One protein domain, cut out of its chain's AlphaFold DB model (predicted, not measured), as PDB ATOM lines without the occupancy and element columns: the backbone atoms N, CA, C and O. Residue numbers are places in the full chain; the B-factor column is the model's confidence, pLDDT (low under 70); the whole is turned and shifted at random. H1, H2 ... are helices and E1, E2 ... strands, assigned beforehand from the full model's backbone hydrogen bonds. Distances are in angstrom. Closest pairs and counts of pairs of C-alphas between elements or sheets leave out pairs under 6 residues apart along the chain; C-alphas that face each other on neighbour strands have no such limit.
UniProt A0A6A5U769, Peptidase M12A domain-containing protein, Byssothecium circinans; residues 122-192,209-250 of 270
ATOM      1  N   GLU A 122     250.566 246.548 400.028       97.50
ATOM      2  CA  GLU A 122     251.949 246.296 400.439       97.50
ATOM      3  C   GLU A 122     252.726 247.608 400.671       97.50
ATOM      4  O   GLU A 122     253.495 247.752 401.624       97.50
ATOM      5  N   HIS A 123     252.452 248.650 399.873       97.06
ATOM      6  CA  HIS A 123     253.026 249.988 400.076       97.06
ATOM      7  C   HIS A 123     252.419 250.746 401.265       97.06
ATOM      8  O   HIS A 123     252.767 251.905 401.487       97.06
ATOM      9  N   GLN A 124     251.504 250.162 402.035       95.81
ATOM     10  CA  GLN A 124     250.992 250.763 403.269       95.81
ATOM     11  C   GLN A 124     251.706 250.241 404.518       95.81
ATOM     12  O   GLN A 124     251.473 250.780 405.597       95.81
ATOM     13  N   ARG A 125     252.623 249.272 404.392       95.00
ATOM     14  CA  ARG A 125     253.473 248.815 405.502       95.00
ATOM     15  C   ARG A 125     254.168 249.973 406.220       95.00
ATOM     16  O   ARG A 125     254.568 250.968 405.600       95.00
ATOM     17  N   ASN A 126     254.372 249.838 407.527       93.31
ATOM     18  CA  ASN A 126     255.047 250.865 408.317       93.31
ATOM     19  C   ASN A 126     256.535 250.965 407.953       93.31
ATOM     20  O   ASN A 126     257.104 252.066 407.943       93.31
ATOM     21  N   ASP A 127     257.139 249.833 407.580       94.75
ATOM     22  CA  ASP A 127     258.542 249.708 407.173       94.75
ATOM     23  C   ASP A 127     258.804 250.006 405.684       94.75
ATOM     24  O   ASP A 127     259.967 250.002 405.263       94.75
ATOM     25  N   ARG A 128     257.763 250.328 404.897       96.06
ATOM     26  CA  ARG A 128     257.842 250.482 403.432       96.06
ATOM     27  C   ARG A 128     258.960 251.405 402.956       96.06
ATOM     28  O   ARG A 128     259.521 251.162 401.899       96.06
ATOM     29  N   ASP A 129     259.285 252.459 403.714       96.00
ATOM     30  CA  ASP A 129     260.234 253.496 403.280       96.00
ATOM     31  C   ASP A 129     261.679 252.945 403.221       96.00
ATOM     32  O   ASP A 129     262.590 253.587 402.700       96.00
ATOM     33  N   SER A 130     261.895 251.721 403.721       95.62
ATOM     34  CA  SER A 130     263.132 250.959 403.529       95.62
ATOM     35  C   SER A 130     263.245 250.362 402.117       95.62
ATOM     36  O   SER A 130     264.364 250.165 401.632       95.62
ATOM     37  N   TYR A 131     262.104 250.125 401.461       97.31
ATOM     38  CA  TYR A 131     261.930 249.331 400.241       97.31
ATOM     39  C   TYR A 131     261.445 250.156 399.044       97.31
ATOM     40  O   TYR A 131     261.866 249.925 397.906       97.31
ATOM     41  N   VAL A 132     260.554 251.115 399.280       98.00
ATOM     42  CA  VAL A 132     259.937 251.956 398.255       98.00
ATOM     43  C   VAL A 132     260.009 253.422 398.650       98.00
ATOM     44  O   VAL A 132     259.992 253.774 399.826       98.00
ATOM     45  N   GLU A 133     260.075 254.292 397.651       97.38
ATOM     46  CA  GLU A 133     259.888 255.723 397.826       97.38
ATOM     47  C   GLU A 133     258.471 256.096 397.400       97.38
ATOM     48  O   GLU A 133     258.077 255.825 396.264       97.38
ATOM     49  N   TYR A 134     257.733 256.740 398.305       96.81
ATOM     50  CA  TYR A 134     256.460 257.386 398.005       96.81
ATOM     51  C   TYR A 134     256.650 258.902 397.865       96.81
ATOM     52  O   TYR A 134     257.076 259.570 398.810       96.81
ATOM     53  N   ASN A 135     256.295 259.448 396.702       95.12
ATOM     54  CA  ASN A 135     256.316 260.876 396.425       95.12
ATOM     55  C   ASN A 135     254.891 261.410 396.156       95.12
ATOM     56  O   ASN A 135     254.375 261.275 395.042       95.12
ATOM     57  N   PRO A 136     254.254 262.081 397.138       94.88
ATOM     58  CA  PRO A 136     252.882 262.572 396.997       94.88
ATOM     59  C   PRO A 136     252.742 263.657 395.922       94.88
ATOM     60  O   PRO A 136     251.643 263.857 395.412       94.88
ATOM     61  N   THR A 137     253.828 264.342 395.539       94.12
ATOM     62  CA  THR A 137     253.773 265.455 394.574       94.12
ATOM     63  C   THR A 137     253.410 265.019 393.157       94.12
ATOM     64  O   THR A 137     252.924 265.832 392.372       94.12
ATOM     65  N   TYR A 138     253.598 263.732 392.849       93.81
ATOM     66  CA  TYR A 138     253.253 263.144 391.555       93.81
ATOM     67  C   TYR A 138     251.871 262.482 391.529       93.81
ATOM     68  O   TYR A 138     251.441 262.008 390.475       93.81
ATOM     69  N   ILE A 139     251.150 262.481 392.657       93.56
ATOM     70  CA  ILE A 139     249.753 262.048 392.708       93.56
ATOM     71  C   ILE A 139     248.854 263.127 392.102       93.56
ATOM     72  O   ILE A 139     249.001 264.325 392.370       93.56
ATOM     73  N   ASN A 140     247.883 262.699 391.296       91.31
ATOM     74  CA  ASN A 140     246.920 263.598 390.677       91.31
ATOM     75  C   ASN A 140     246.200 264.469 391.722       91.31
ATOM     76  O   ASN A 140     245.689 263.972 392.723       91.31
ATOM     77  N   GLY A 141     246.134 265.776 391.466       92.00
ATOM     78  CA  GLY A 141     245.468 266.738 392.347       92.00
ATOM     79  C   GLY A 141     246.301 267.253 393.525       92.00
ATOM     80  O   GLY A 141     245.834 268.172 394.194       92.00
ATOM     81  N   PHE A 142     247.533 266.764 393.746       94.44
ATOM     82  CA  PHE A 142     248.363 267.163 394.896       94.44
ATOM     83  C   PHE A 142     248.466 268.683 395.079       94.44
ATOM     84  O   PHE A 142     248.142 269.194 396.148       94.44
ATOM     85  N   LEU A 143     248.867 269.423 394.036       94.25
ATOM     86  CA  LEU A 143     249.066 270.873 394.135       94.25
ATOM     87  C   LEU A 143     247.771 271.611 394.508       94.25
ATOM     88  O   LEU A 143     247.787 272.496 395.361       94.25
ATOM     89  N   ALA A 144     246.648 271.228 393.896       95.69
ATOM     90  CA  ALA A 144     245.351 271.843 394.165       95.69
ATOM     91  C   ALA A 144     244.881 271.559 395.602       95.69
ATOM     92  O   ALA A 144     244.384 272.457 396.284       95.69
ATOM     93  N   THR A 145     245.074 270.330 396.086       96.81
ATOM     94  CA  THR A 145     244.777 269.956 397.472       96.81
ATOM     95  C   THR A 145     245.682 270.698 398.456       96.81
ATOM     96  O   THR A 145     245.189 271.268 399.427       96.81
ATOM     97  N   MET A 146     246.986 270.771 398.189       96.81
ATOM     98  CA  MET A 146     247.942 271.491 399.032       96.81
ATOM     99  C   MET A 146     247.571 272.972 399.165       96.81
ATOM    100  O   MET A 146     247.526 273.498 400.276       96.81
ATOM    101  N   GLN A 147     247.236 273.637 398.055       96.75
ATOM    102  CA  GLN A 147     246.779 275.030 398.067       96.75
ATOM    103  C   GLN A 147     245.494 275.208 398.885       96.75
ATOM    104  O   GLN A 147     245.392 276.158 399.662       96.75
ATOM    105  N   ARG A 148     244.538 274.281 398.752       97.31
ATOM    106  CA  ARG A 148     243.288 274.288 399.524       97.31
ATOM    107  C   ARG A 148     243.549 274.165 401.026       97.31
ATOM    108  O   ARG A 148     243.026 274.970 401.791       97.31
ATOM    109  N   ALA A 149     244.387 273.214 401.435       97.50
ATOM    110  CA  ALA A 149     244.744 273.007 402.836       97.50
ATOM    111  C   ALA A 149     245.485 274.219 403.428       97.50
ATOM    112  O   ALA A 149     245.130 274.707 404.499       97.50
ATOM    113  N   MET A 150     246.460 274.777 402.699       97.44
ATOM    114  CA  MET A 150     247.189 275.976 403.131       97.44
ATOM    115  C   MET A 150     246.291 277.211 403.288       97.44
ATOM    116  O   MET A 150     246.581 278.058 404.128       97.44
ATOM    117  N   ALA A 151     245.244 277.344 402.469       97.12
ATOM    118  CA  ALA A 151     244.300 278.456 402.557       97.12
ATOM    119  C   ALA A 151     243.315 278.305 403.732       97.12
ATOM    120  O   ALA A 151     242.884 279.310 404.296       97.12
ATOM    121  N   ALA A 152     242.967 277.067 404.099       97.38
ATOM    122  CA  ALA A 152     241.987 276.767 405.142       97.38
ATOM    123  C   ALA A 152     242.541 276.893 406.574       97.38
ATOM    124  O   ALA A 152     241.793 277.228 407.490       97.38
ATOM    125  N   ILE A 153     243.835 276.632 406.784       97.00
ATOM    126  CA  ILE A 153     244.449 276.591 408.120       97.00
ATOM    127  C   ILE A 153     244.944 277.984 408.531       97.00
ATOM    128  O   ILE A 153     245.656 278.646 407.775       97.00
ATOM    129  N   GLN A 154     244.590 278.412 409.748       95.56
ATOM    130  CA  GLN A 154     245.018 279.686 410.332       95.56
ATOM    131  C   GLN A 154     245.710 279.479 411.692       95.56
ATOM    132  O   GLN A 154     245.166 278.762 412.532       95.56
ATOM    133  N   PRO A 155     246.872 280.119 411.942       95.69
ATOM    134  CA  PRO A 155     247.658 280.915 410.991       95.69
ATOM    135  C   PRO A 155     248.176 280.063 409.821       95.69
ATOM    136  O   PRO A 155     248.291 278.844 409.945       95.69
ATOM    137  N   ARG A 156     248.475 280.706 408.680       95.75
ATOM    138  CA  ARG A 156     248.930 280.001 407.469       95.75
ATOM    139  C   ARG A 156     250.133 279.097 407.797       95.75
ATOM    140  O   ARG A 156     251.160 279.618 408.237       95.75
ATOM    141  N   PRO A 157     250.042 277.777 407.561       96.56
ATOM    142  CA  PRO A 157     251.106 276.846 407.909       96.56
ATOM    143  C   PRO A 157     252.275 276.911 406.916       96.56
ATOM    144  O   PRO A 157     252.130 277.376 405.780       96.56
ATOM    145  N   ALA A 158     253.429 276.379 407.330       97.44
ATOM    146  CA  ALA A 158     254.545 276.102 406.429       97.44
ATOM    147  C   ALA A 158     254.140 275.073 405.356       97.44
ATOM    148  O   ALA A 158     253.335 274.172 405.610       97.44
ATOM    149  N   ALA A 159     254.709 275.192 404.156       96.38
ATOM    150  CA  ALA A 159     254.400 274.297 403.041       96.38
ATOM    151  C   ALA A 159     254.798 272.845 403.357       96.38
ATOM    152  O   ALA A 159     254.051 271.912 403.071       96.38
ATOM    153  N   GLU A 160     255.941 272.670 404.013       96.38
ATOM    154  CA  GLU A 160     256.501 271.383 404.423       96.38
ATOM    155  C   GLU A 160     255.577 270.662 405.408       96.38
ATOM    156  O   GLU A 160     255.368 269.458 405.284       96.38
ATOM    157  N   PHE A 161     254.955 271.404 406.330       96.88
ATOM    158  CA  PHE A 161     253.984 270.849 407.274       96.88
ATOM    159  C   PHE A 161     252.770 270.262 406.546       96.88
ATOM    160  O   PHE A 161     252.393 269.119 406.793       96.88
ATOM    161  N   VAL A 162     252.177 271.017 405.614       97.56
ATOM    162  CA  VAL A 162     251.008 270.549 404.851       97.56
ATOM    163  C   VAL A 162     251.377 269.367 403.961       97.56
ATOM    164  O   VAL A 162     250.622 268.403 403.884       97.56
ATOM    165  N   MET A 163     252.547 269.405 403.320       96.56
ATOM    166  CA  MET A 163     253.041 268.294 402.509       96.56
ATOM    167  C   MET A 163     253.206 267.018 403.339       96.56
ATOM    168  O   MET A 163     252.745 265.961 402.916       96.56
ATOM    169  N   GLN A 164     253.826 267.115 404.517       96.25
ATOM    170  CA  GLN A 164     253.999 265.977 405.416       96.25
ATOM    171  C   GLN A 164     252.647 265.431 405.886       96.25
ATOM    172  O   GLN A 164     252.427 264.224 405.860       96.25
ATOM    173  N   LYS A 165     251.703 266.312 406.236       97.06
ATOM    174  CA  LYS A 165     250.342 265.910 406.600       97.06
ATOM    175  C   LYS A 165     249.620 265.197 405.456       97.06
ATOM    176  O   LYS A 165     249.104 264.111 405.663       97.06
ATOM    177  N   LEU A 166     249.658 265.722 404.233       95.94
ATOM    178  CA  LEU A 166     249.070 265.043 403.068       95.94
ATOM    179  C   LEU A 166     249.720 263.683 402.761       95.94
ATOM    180  O   LEU A 166     249.070 262.820 402.175       95.94
ATOM    181  N   ARG A 167     250.997 263.504 403.116       94.81
ATOM    182  CA  ARG A 167     251.767 262.278 402.875       94.81
ATOM    183  C   ARG A 167     251.498 261.188 403.913       94.81
ATOM    184  O   ARG A 167     251.411 260.019 403.543       94.81
ATOM    185  N   ASP A 168     251.448 261.569 405.187       93.94
ATOM    186  CA  ASP A 168     251.546 260.636 406.314       93.94
ATOM    187  C   ASP A 168     250.279 260.612 407.193       93.94
ATOM    188  O   ASP A 168     250.095 259.667 407.956       93.94
ATOM    189  N   ASP A 169     249.394 261.610 407.084       94.50
ATOM    190  CA  ASP A 169     248.163 261.734 407.874       94.50
ATOM    191  C   ASP A 169     246.935 261.535 406.977       94.50
ATOM    192  O   ASP A 169     246.553 262.393 406.178       94.50
ATOM    193  N   TYR A 170     246.316 260.365 407.093       92.38
ATOM    194  CA  TYR A 170     245.165 260.003 406.275       92.38
ATOM    195  C   TYR A 170     243.940 260.860 406.508       92.38
ATOM    196  O   TYR A 170     243.273 261.224 405.542       92.38
ATOM    197  N   GLU A 171     243.620 261.147 407.769       93.88
ATOM    198  CA  GLU A 171     242.428 261.919 408.100       93.88
ATOM    199  C   GLU A 171     242.553 263.311 407.496       93.88
ATOM    200  O   GLU A 171     241.647 263.766 406.797       93.88
ATOM    201  N   PHE A 172     243.739 263.909 407.621       95.88
ATOM    202  CA  PHE A 172     244.067 265.165 406.962       95.88
ATOM    203  C   PHE A 172     243.992 265.062 405.430       95.88
ATOM    204  O   PHE A 172     243.374 265.898 404.769       95.88
ATOM    205  N   ALA A 173     244.604 264.037 404.828       95.75
ATOM    206  CA  ALA A 173     244.568 263.838 403.381       95.75
ATOM    207  C   ALA A 173     243.126 263.690 402.863       95.75
ATOM    208  O   ALA A 173     242.757 264.314 401.865       95.75
ATOM    209  N   ARG A 174     242.287 262.920 403.562       93.38
ATOM    210  CA  ARG A 174     240.880 262.688 403.225       93.38
ATOM    211  C   ARG A 174     240.026 263.940 403.407       93.38
ATOM    212  O   ARG A 174     239.221 264.228 402.524       93.38
ATOM    213  N   GLU A 175     240.220 264.688 404.493       96.00
ATOM    214  CA  GLU A 175     239.517 265.951 404.770       96.00
ATOM    215  C   GLU A 175     239.635 266.925 403.590       96.00
ATOM    216  O   GLU A 175     238.647 267.515 403.149       96.00
ATOM    217  N   TYR A 176     240.829 267.025 403.003       96.19
ATOM    218  CA  TYR A 176     241.075 267.886 401.846       96.19
ATOM    219  C   TYR A 176     240.861 267.201 400.486       96.19
ATOM    220  O   TYR A 176     241.126 267.806 399.441       96.19
ATOM    221  N   GLY A 177     240.342 265.969 400.475       93.88
ATOM    222  CA  GLY A 177     240.018 265.216 399.263       93.88
ATOM    223  C   GLY A 177     241.241 264.794 398.446       93.88
ATOM    224  O   GLY A 177     241.170 264.742 397.219       93.88
ATOM    225  N   PHE A 178     242.379 264.544 399.096       95.06
ATOM    226  CA  PHE A 178     243.594 264.074 398.443       95.06
ATOM    227  C   PHE A 178     243.539 262.566 398.188       95.06
ATOM    228  O   PHE A 178     243.467 261.768 399.121       95.06
ATOM    229  N   SER A 179     243.654 262.151 396.927       92.50
ATOM    230  CA  SER A 179     243.713 260.728 396.553       92.50
ATOM    231  C   SER A 179     244.950 260.009 397.103       92.50
ATOM    232  O   SER A 179     244.918 258.792 397.289       92.50
ATOM    233  N   GLY A 180     246.016 260.746 397.437       93.69
ATOM    234  CA  GLY A 180     247.204 260.199 398.092       93.69
ATOM    235  C   GLY A 180     246.944 259.638 399.492       93.69
ATOM    236  O   GLY A 180     247.779 258.897 399.998       93.69
ATOM    237  N   ALA A 181     245.762 259.871 400.074       93.81
ATOM    238  CA  ALA A 181     245.311 259.168 401.272       93.81
ATOM    239  C   ALA A 181     245.438 257.633 401.131       93.81
ATOM    240  O   ALA A 181     245.822 256.966 402.084       93.81
ATOM    241  N   ALA A 182     245.241 257.061 399.935       92.06
ATOM    242  CA  ALA A 182     245.412 255.621 399.674       92.06
ATOM    243  C   ALA A 182     246.869 255.109 399.786       92.06
ATOM    244  O   ALA A 182     247.121 253.907 399.718       92.06
ATOM    245  N   TYR A 183     247.840 256.010 399.944       95.12
ATOM    246  CA  TYR A 183     249.259 255.699 400.130       95.12
ATOM    247  C   TYR A 183     249.727 255.886 401.570       95.12
ATOM    248  O   TYR A 183     250.893 255.651 401.864       95.12
ATOM    249  N   THR A 184     248.877 256.335 402.485       94.12
ATOM    250  CA  THR A 184     249.279 256.541 403.887       94.12
ATOM    251  C   THR A 184     249.484 255.192 404.598       94.12
ATOM    252  O   THR A 184     248.885 254.181 404.219       94.12
ATOM    253  N   LYS A 185     250.419 255.143 405.558       92.75
ATOM    254  CA  LYS A 185     250.819 253.901 406.250       92.75
ATOM    255  C   LYS A 185     249.680 253.343 407.108       92.75
ATOM    256  O   LYS A 185     248.845 254.102 407.590       92.75
ATOM    257  N   GLY A 186     249.658 252.027 407.306       84.56
ATOM    258  CA  GLY A 186     248.725 251.325 408.194       84.56
ATOM    259  C   GLY A 186     247.299 251.142 407.660       84.56
ATOM    260  O   GLY A 186     246.484 250.531 408.339       84.56
ATOM    261  N   GLY A 187     246.972 251.660 406.471       75.12
ATOM    262  CA  GLY A 187     245.734 251.341 405.745       75.12
ATOM    263  C   GLY A 187     244.402 251.574 406.468       75.12
ATOM    264  O   GLY A 187     243.399 251.023 406.038       75.12
ATOM    265  N   PHE A 188     244.365 252.412 407.509       73.19
ATOM    266  CA  PHE A 188     243.164 252.726 408.317       73.19
ATOM    267  C   PHE A 188     242.601 251.574 409.123       73.19
ATOM    268  O   PHE A 188     241.504 251.704 409.662       73.19
ATOM    269  N   GLU A 189     243.363 250.497 409.277       74.06
ATOM    270  CA  GLU A 189     242.942 249.345 410.061       74.06
ATOM    271  C   GLU A 189     243.964 249.084 411.168       74.06
ATOM    272  O   GLU A 189     244.946 248.362 410.962       74.06
ATOM    273  N   PRO A 190     243.775 249.722 412.343       67.19
ATOM    274  CA  PRO A 190     244.582 249.444 413.520       67.19
ATOM    275  C   PRO A 190     244.630 247.938 413.781       67.19
ATOM    276  O   PRO A 190     243.623 247.255 413.629       67.19
ATOM    277  N   GLU A 191     245.796 247.434 414.187       72.12
ATOM    278  CA  GLU A 191     246.017 246.017 414.530       72.12
ATOM    279  C   GLU A 191     245.968 245.029 413.351       72.12
ATOM    280  O   GLU A 191     246.252 243.845 413.546       72.12
ATOM    281  N   ASN A 192     245.706 245.484 412.118       80.75
ATOM    282  CA  ASN A 192     245.893 244.644 410.939       80.75
ATOM    283  C   ASN A 192     247.384 244.250 410.825       80.75
ATOM    284  O   ASN A 192     248.256 245.121 410.940       80.75
ATOM    285  N   PRO A 209     251.326 249.475 391.196       95.88
ATOM    286  CA  PRO A 209     252.352 249.795 390.216       95.88
ATOM    287  C   PRO A 209     252.800 251.252 390.354       95.88
ATOM    288  O   PRO A 209     252.054 252.117 390.820       95.88
ATOM    289  N   SER A 210     254.002 251.560 389.862       95.88
ATOM    290  CA  SER A 210     254.589 252.906 389.943       95.88
ATOM    291  C   SER A 210     253.718 254.013 389.347       95.88
ATOM    292  O   SER A 210     253.812 255.162 389.766       95.88
ATOM    293  N   THR A 211     252.891 253.683 388.357       92.50
ATOM    294  CA  THR A 211     252.016 254.620 387.642       92.50
ATOM    295  C   THR A 211     250.678 254.851 388.340       92.50
ATOM    296  O   THR A 211     249.903 255.703 387.909       92.50
ATOM    297  N   PHE A 212     250.357 254.125 389.414       91.44
ATOM    298  CA  PHE A 212     249.045 254.250 390.034       91.44
ATOM    299  C   PHE A 212     248.824 255.661 390.602       91.44
ATOM    300  O   PHE A 212     249.666 256.234 391.292       91.44
ATOM    301  N   GLY A 213     247.669 256.260 390.315       88.06
ATOM    302  CA  GLY A 213     247.331 257.601 390.802       88.06
ATOM    303  C   GLY A 213     248.103 258.757 390.150       88.06
ATOM    304  O   GLY A 213     247.898 259.904 390.558       88.06
ATOM    305  N   THR A 214     248.946 258.510 389.135       87.25
ATOM    306  CA  THR A 214     249.536 259.594 388.333       87.25
ATOM    307  C   THR A 214     248.454 260.356 387.581       87.25
ATOM    308  O   THR A 214     247.473 259.775 387.115       87.25
ATOM    309  N   SER A 215     248.640 261.665 387.413       70.62
ATOM    310  CA  SER A 215     247.791 262.435 386.504       70.62
ATOM    311  C   SER A 215     247.994 261.971 385.060       70.62
ATOM    312  O   SER A 215     249.130 261.752 384.646       70.62
ATOM    313  N   ALA A 216     246.914 261.892 384.280       63.97
ATOM    314  CA  ALA A 216     246.964 261.567 382.852       63.97
ATOM    315  C   ALA A 216     247.771 262.586 382.023       63.97
ATOM    316  O   ALA A 216     248.135 262.302 380.892       63.97
ATOM    317  N   SER A 217     248.059 263.774 382.570       60.56
ATOM    318  CA  SER A 217     248.946 264.765 381.948       60.56
ATOM    319  C   SER A 217     250.428 264.583 382.306       60.56
ATOM    320  O   SER A 217     251.268 265.347 381.830       60.56
ATOM    321  N   ASN A 218     250.767 263.603 383.152       64.56
ATOM    322  CA  ASN A 218     252.128 263.334 383.607       64.56
ATOM    323  C   ASN A 218     252.687 262.037 382.995       64.56
ATOM    324  O   ASN A 218     253.028 261.092 383.709       64.56
ATOM    325  N   ASP A 219     252.872 262.033 381.673       73.62
ATOM    326  CA  ASP A 219     253.540 260.946 380.928       73.62
ATOM    327  C   ASP A 219     255.003 260.729 381.355       73.62
ATOM    328  O   ASP A 219     255.653 259.755 380.964       73.62
ATOM    329  N   ARG A 220     255.560 261.614 382.192       88.88
ATOM    330  CA  ARG A 220     256.944 261.489 382.657       88.88
ATOM    331  C   ARG A 220     257.134 260.249 383.511       88.88
ATOM    332  O   ARG A 220     258.145 259.590 383.335       88.88
ATOM    333  N   CYS A 221     256.161 259.863 384.341       90.69
ATOM    334  CA  CYS A 221     256.269 258.597 385.071       90.69
ATOM    335  C   CYS A 221     256.312 257.395 384.119       90.69
ATOM    336  O   CYS A 221     256.914 256.389 384.461       90.69
ATOM    337  N   ALA A 222     255.742 257.460 382.911       86.50
ATOM    338  CA  ALA A 222     255.827 256.361 381.943       86.50
ATOM    339  C   ALA A 222     257.240 256.187 381.354       86.50
ATOM    340  O   ALA A 222     257.595 255.093 380.927       86.50
ATOM    341  N   THR A 223     258.076 257.228 381.390       89.94
ATOM    342  CA  THR A 223     259.422 257.225 380.782       89.94
ATOM    343  C   THR A 223     260.564 257.345 381.793       89.94
ATOM    344  O   THR A 223     261.658 256.859 381.530       89.94
ATOM    345  N   ASP A 224     260.316 257.922 382.969       93.69
ATOM    346  CA  ASP A 224     261.298 258.134 384.030       93.69
ATOM    347  C   ASP A 224     260.659 257.903 385.409       93.69
ATOM    348  O   ASP A 224     259.761 258.625 385.853       93.69
ATOM    349  N   VAL A 225     261.164 256.882 386.105       94.62
ATOM    350  CA  VAL A 225     260.682 256.439 387.419       94.62
ATOM    351  C   VAL A 225     260.786 257.521 388.501       94.62
ATOM    352  O   VAL A 225     260.041 257.493 389.477       94.62
ATOM    353  N   ASN A 226     261.657 258.519 388.332       94.25
ATOM    354  CA  ASN A 226     261.798 259.608 389.299       94.25
ATOM    355  C   ASN A 226     260.564 260.515 389.371       94.25
ATOM    356  O   ASN A 226     260.424 261.256 390.339       94.25
ATOM    357  N   PHE A 227     259.679 260.445 388.373       93.50
ATOM    358  CA  PHE A 227     258.420 261.190 388.321       93.50
ATOM    359  C   PHE A 227     257.207 260.349 388.730       93.50
ATOM    360  O   PHE A 227     256.069 260.781 388.538       93.50
ATOM    361  N   CYS A 228     257.434 259.145 389.259       94.31
ATOM    362  CA  CYS A 228     256.375 258.257 389.710       94.31
ATOM    363  C   CYS A 228     256.021 258.488 391.187       94.31
ATOM    364  O   CYS A 228     256.911 258.742 392.001       94.31
ATOM    365  N   PRO A 229     254.735 258.363 391.560       95.50
ATOM    366  CA  PRO A 229     254.306 258.387 392.949       95.50
ATOM    367  C   PRO A 229     254.942 257.304 393.800       95.50
ATOM    368  O   PRO A 229     255.189 257.542 394.975       95.50
ATOM    369  N   LEU A 230     255.200 256.133 393.221       96.94
ATOM    370  CA  LEU A 230     255.802 255.008 393.917       96.94
ATOM    371  C   LEU A 230     256.957 254.444 393.094       96.94
ATOM    372  O   LEU A 230     256.822 254.227 391.889       96.94
ATOM    373  N   ALA A 231     258.091 254.186 393.733       97.62
ATOM    374  CA  ALA A 231     259.252 253.588 393.085       97.62
ATOM    375  C   ALA A 231     259.958 252.617 394.027       97.62
ATOM    376  O   ALA A 231     260.062 252.876 395.223       97.62
ATOM    377  N   LYS A 232     260.498 251.522 393.490       98.06
ATOM    378  CA  LYS A 232     261.374 250.629 394.248       98.06
ATOM    379  C   LYS A 232     262.712 251.320 394.481       98.06
ATOM    380  O   LYS A 232     263.300 251.855 393.545       98.06
ATOM    381  N   VAL A 233     263.209 251.284 395.712       97.69
ATOM    382  CA  VAL A 233     264.531 251.810 396.067       97.69
ATOM    383  C   VAL A 233     265.592 250.756 395.750       97.69
ATOM    384  O   VAL A 233     265.508 249.626 396.224       97.69
ATOM    385  N   VAL A 234     266.613 251.126 394.973       96.88
ATOM    386  CA  VAL A 234     267.763 250.260 394.670       96.88
ATOM    387  C   VAL A 234     268.931 250.654 395.560       96.88
ATOM    388  O   VAL A 234     269.305 251.829 395.619       96.88
ATOM    389  N   ARG A 235     269.516 249.671 396.247       95.38
ATOM    390  CA  ARG A 235     270.652 249.862 397.153       95.38
ATOM    391  C   ARG A 235     271.866 249.069 396.679       95.38
ATOM    392  O   ARG A 235     271.709 247.990 396.115       95.38
ATOM    393  N   ASP A 236     273.058 249.610 396.903       95.94
ATOM    394  CA  ASP A 236     274.309 248.876 396.702       95.94
ATOM    395  C   ASP A 236     274.568 247.858 397.829       95.94
ATOM    396  O   ASP A 236     273.793 247.727 398.780       95.94
ATOM    397  N   ALA A 237     275.688 247.135 397.732       95.31
ATOM    398  CA  ALA A 237     276.103 246.147 398.728       95.31
ATOM    399  C   ALA A 237     276.364 246.749 400.126       95.31
ATOM    400  O   ALA A 237     276.432 246.012 401.106       95.31
ATOM    401  N   GLN A 238     276.511 248.073 400.226       94.75
ATOM    402  CA  GLN A 238     276.700 248.812 401.472       94.75
ATOM    403  C   GLN A 238     275.379 249.398 402.004       94.75
ATOM    404  O   GLN A 238     275.375 250.079 403.028       94.75
ATOM    405  N   GLY A 239     274.251 249.142 401.332       93.00
ATOM    406  CA  GLY A 239     272.923 249.620 401.717       93.00
ATOM    407  C   GLY A 239     272.630 251.070 401.316       93.00
ATOM    408  O   GLY A 239     271.547 251.589 401.630       93.00
ATOM    409  N   LYS A 240     273.545 251.739 400.606       95.31
ATOM    410  CA  LYS A 240     273.338 253.106 400.124       95.31
ATOM    411  C   LYS A 240     272.401 253.082 398.923       95.31
ATOM    412  O   LYS A 240     272.542 252.254 398.031       95.31
ATOM    413  N   VAL A 241     271.447 254.012 398.888       95.19
ATOM    414  CA  VAL A 241     270.555 254.180 397.735       95.19
ATOM    415  C   VAL A 241     271.372 254.626 396.522       95.19
ATOM    416  O   VAL A 241     272.028 255.668 396.567       95.19
ATOM    417  N   VAL A 242     271.325 253.838 395.451       97.06
ATOM    418  CA  VAL A 242     272.029 254.096 394.183       97.06
ATOM    419  C   VAL A 242     271.087 254.359 393.017       97.06
ATOM    420  O   VAL A 242     271.528 254.834 391.975       97.06
ATOM    421  N   GLY A 243     269.791 254.092 393.179       96.62
ATOM    422  CA  GLY A 243     268.819 254.331 392.124       96.62
ATOM    423  C   GLY A 243     267.397 253.971 392.518       96.62
ATOM    424  O   GLY A 243     267.100 253.675 393.678       96.62
ATOM    425  N   LYS A 244     266.525 254.006 391.512       97.56
ATOM    426  CA  LYS A 244     265.116 253.641 391.611       97.56
ATOM    427  C   LYS A 244     264.731 252.749 390.442       97.56
ATOM    428  O   LYS A 244     265.248 252.921 389.341       97.56
ATOM    429  N   GLU A 245     263.798 251.843 390.682       97.56
ATOM    430  CA  GLU A 245     263.238 250.937 389.681       97.56
ATOM    431  C   GLU A 245     261.717 251.071 389.624       97.56
ATOM    432  O   GLU A 245     261.057 251.354 390.631       97.56
ATOM    433  N   ARG A 246     261.164 250.878 388.423       96.56
ATOM    434  CA  ARG A 246     259.717 250.829 388.213       96.56
ATOM    435  C   ARG A 246     259.155 249.579 388.889       96.56
ATOM    436  O   ARG A 246     259.747 248.505 388.820       96.56
ATOM    437  N   ILE A 247     258.004 249.737 389.530       97.19
ATOM    438  CA  ILE A 247     257.189 248.640 390.043       97.19
ATOM    439  C   ILE A 247     256.129 248.344 388.986       97.19
ATOM    440  O   ILE A 247     255.294 249.202 388.684       97.19
ATOM    441  N   GLU A 248     256.201 247.148 388.411       95.88
ATOM    442  CA  GLU A 248     255.233 246.666 387.426       95.88
ATOM    443  C   GLU A 248     253.947 246.180 388.094       95.88
ATOM    444  O   GLU A 248     253.963 245.702 389.229       95.88
ATOM    445  N   GLU A 249     252.843 246.259 387.354       94.12
ATOM    446  CA  GLU A 249     251.566 245.697 387.784       94.12
ATOM    447  C   GLU A 249     251.652 244.170 387.899       94.12
ATOM    448  O   GLU A 249     252.286 243.487 387.084       94.12
ATOM    449  N   LYS A 250     251.019 243.625 388.939       96.19
ATOM    450  CA  LYS A 250     251.013 242.191 389.222       96.19
ATOM    451  C   LYS A 250     249.672 241.594 388.833       96.19
ATOM    452  O   LYS A 250     248.617 242.020 389.287       96.19
TER     453      LYS A 250
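AT A GLANCE: This is residues 122 to 192 and 209 to 250 of the 270 residues of the protein "Peptidase M12A domain-containing protein" of Byssothecium circinans (UniProt A0A6A5U769). Four helices, H1 to H4, cluster at one end of the longest axis, and a small three-stranded sheet lies toward the other, its hairpin E2 and E3 reaching outward. Short helix H5 sits on a loop to one side, away from the other helices. The printed part has 113 residues, in order E1, H1 to H5, E2, E3; the sheet order is E1, E2, E3, antiparallel. The class is mixed, helices and strands, with under half of the residues in named elements; the whole is compact, with a radius of gyration of the C-alphas of 14.9 A and spans of 47 by 38 by 27 A.

IN THESE COORDINATES: E1, residues 132 to 134, begins at C-alpha (259.937, 251.956, 398.255). H1 is residues 142 to 152, 15.4 A long, and H2 residues 159 to 168, 14.3 A. H3 is residues 170 to 175, H4 179 to 183 and H5 220 to 223. E2, residues 230 to 235, measures 16.0 A; E3, residues 241 to 245, measures 11.4 A and ends at C-alpha (263.238, 250.937, 389.681).

HOW THE PARTS SIT: H2, the hub, touches H1 at a steep tilt of 64 degrees, opposite ways; the closest C-alphas, of Met 146 and Val 162, are 6.6 A apart. H2 and H3 touch only at the corner, Leu 166 and Ala 173 having the closest C-alphas, 4.7 A. H4 touches H2, closest C-alphas Arg 167 and Gly 180, 6.9 A, and H3, closest Tyr 170 and Ala 181, 5.1 A. N 133 and O 231 of E1 and E2 are 2.8 A apart, within hydrogen-bond range, as are N 234 and O 243 of hairpin E2 and E3, 2.9 A. In H1, H2 and H3 every O i to N i+4 pair is within range; H4 has 0 of 1, but 2 of 2 O i to N i+3 pairs, and H5 is too short for an i+4 pair.

THE WHOLE: The C-alphas of Gln 154 and Ala 237, the two farthest apart, are 47.2 A apart. Residues 193 to 208 are not printed; C-alphas 192 and 209 are 22.3 A apart across this cut, in the link from H4 to H5. Of the links printed whole, none is long. Residue 190 and residues 216 to 218 are under 70 in pLDDT.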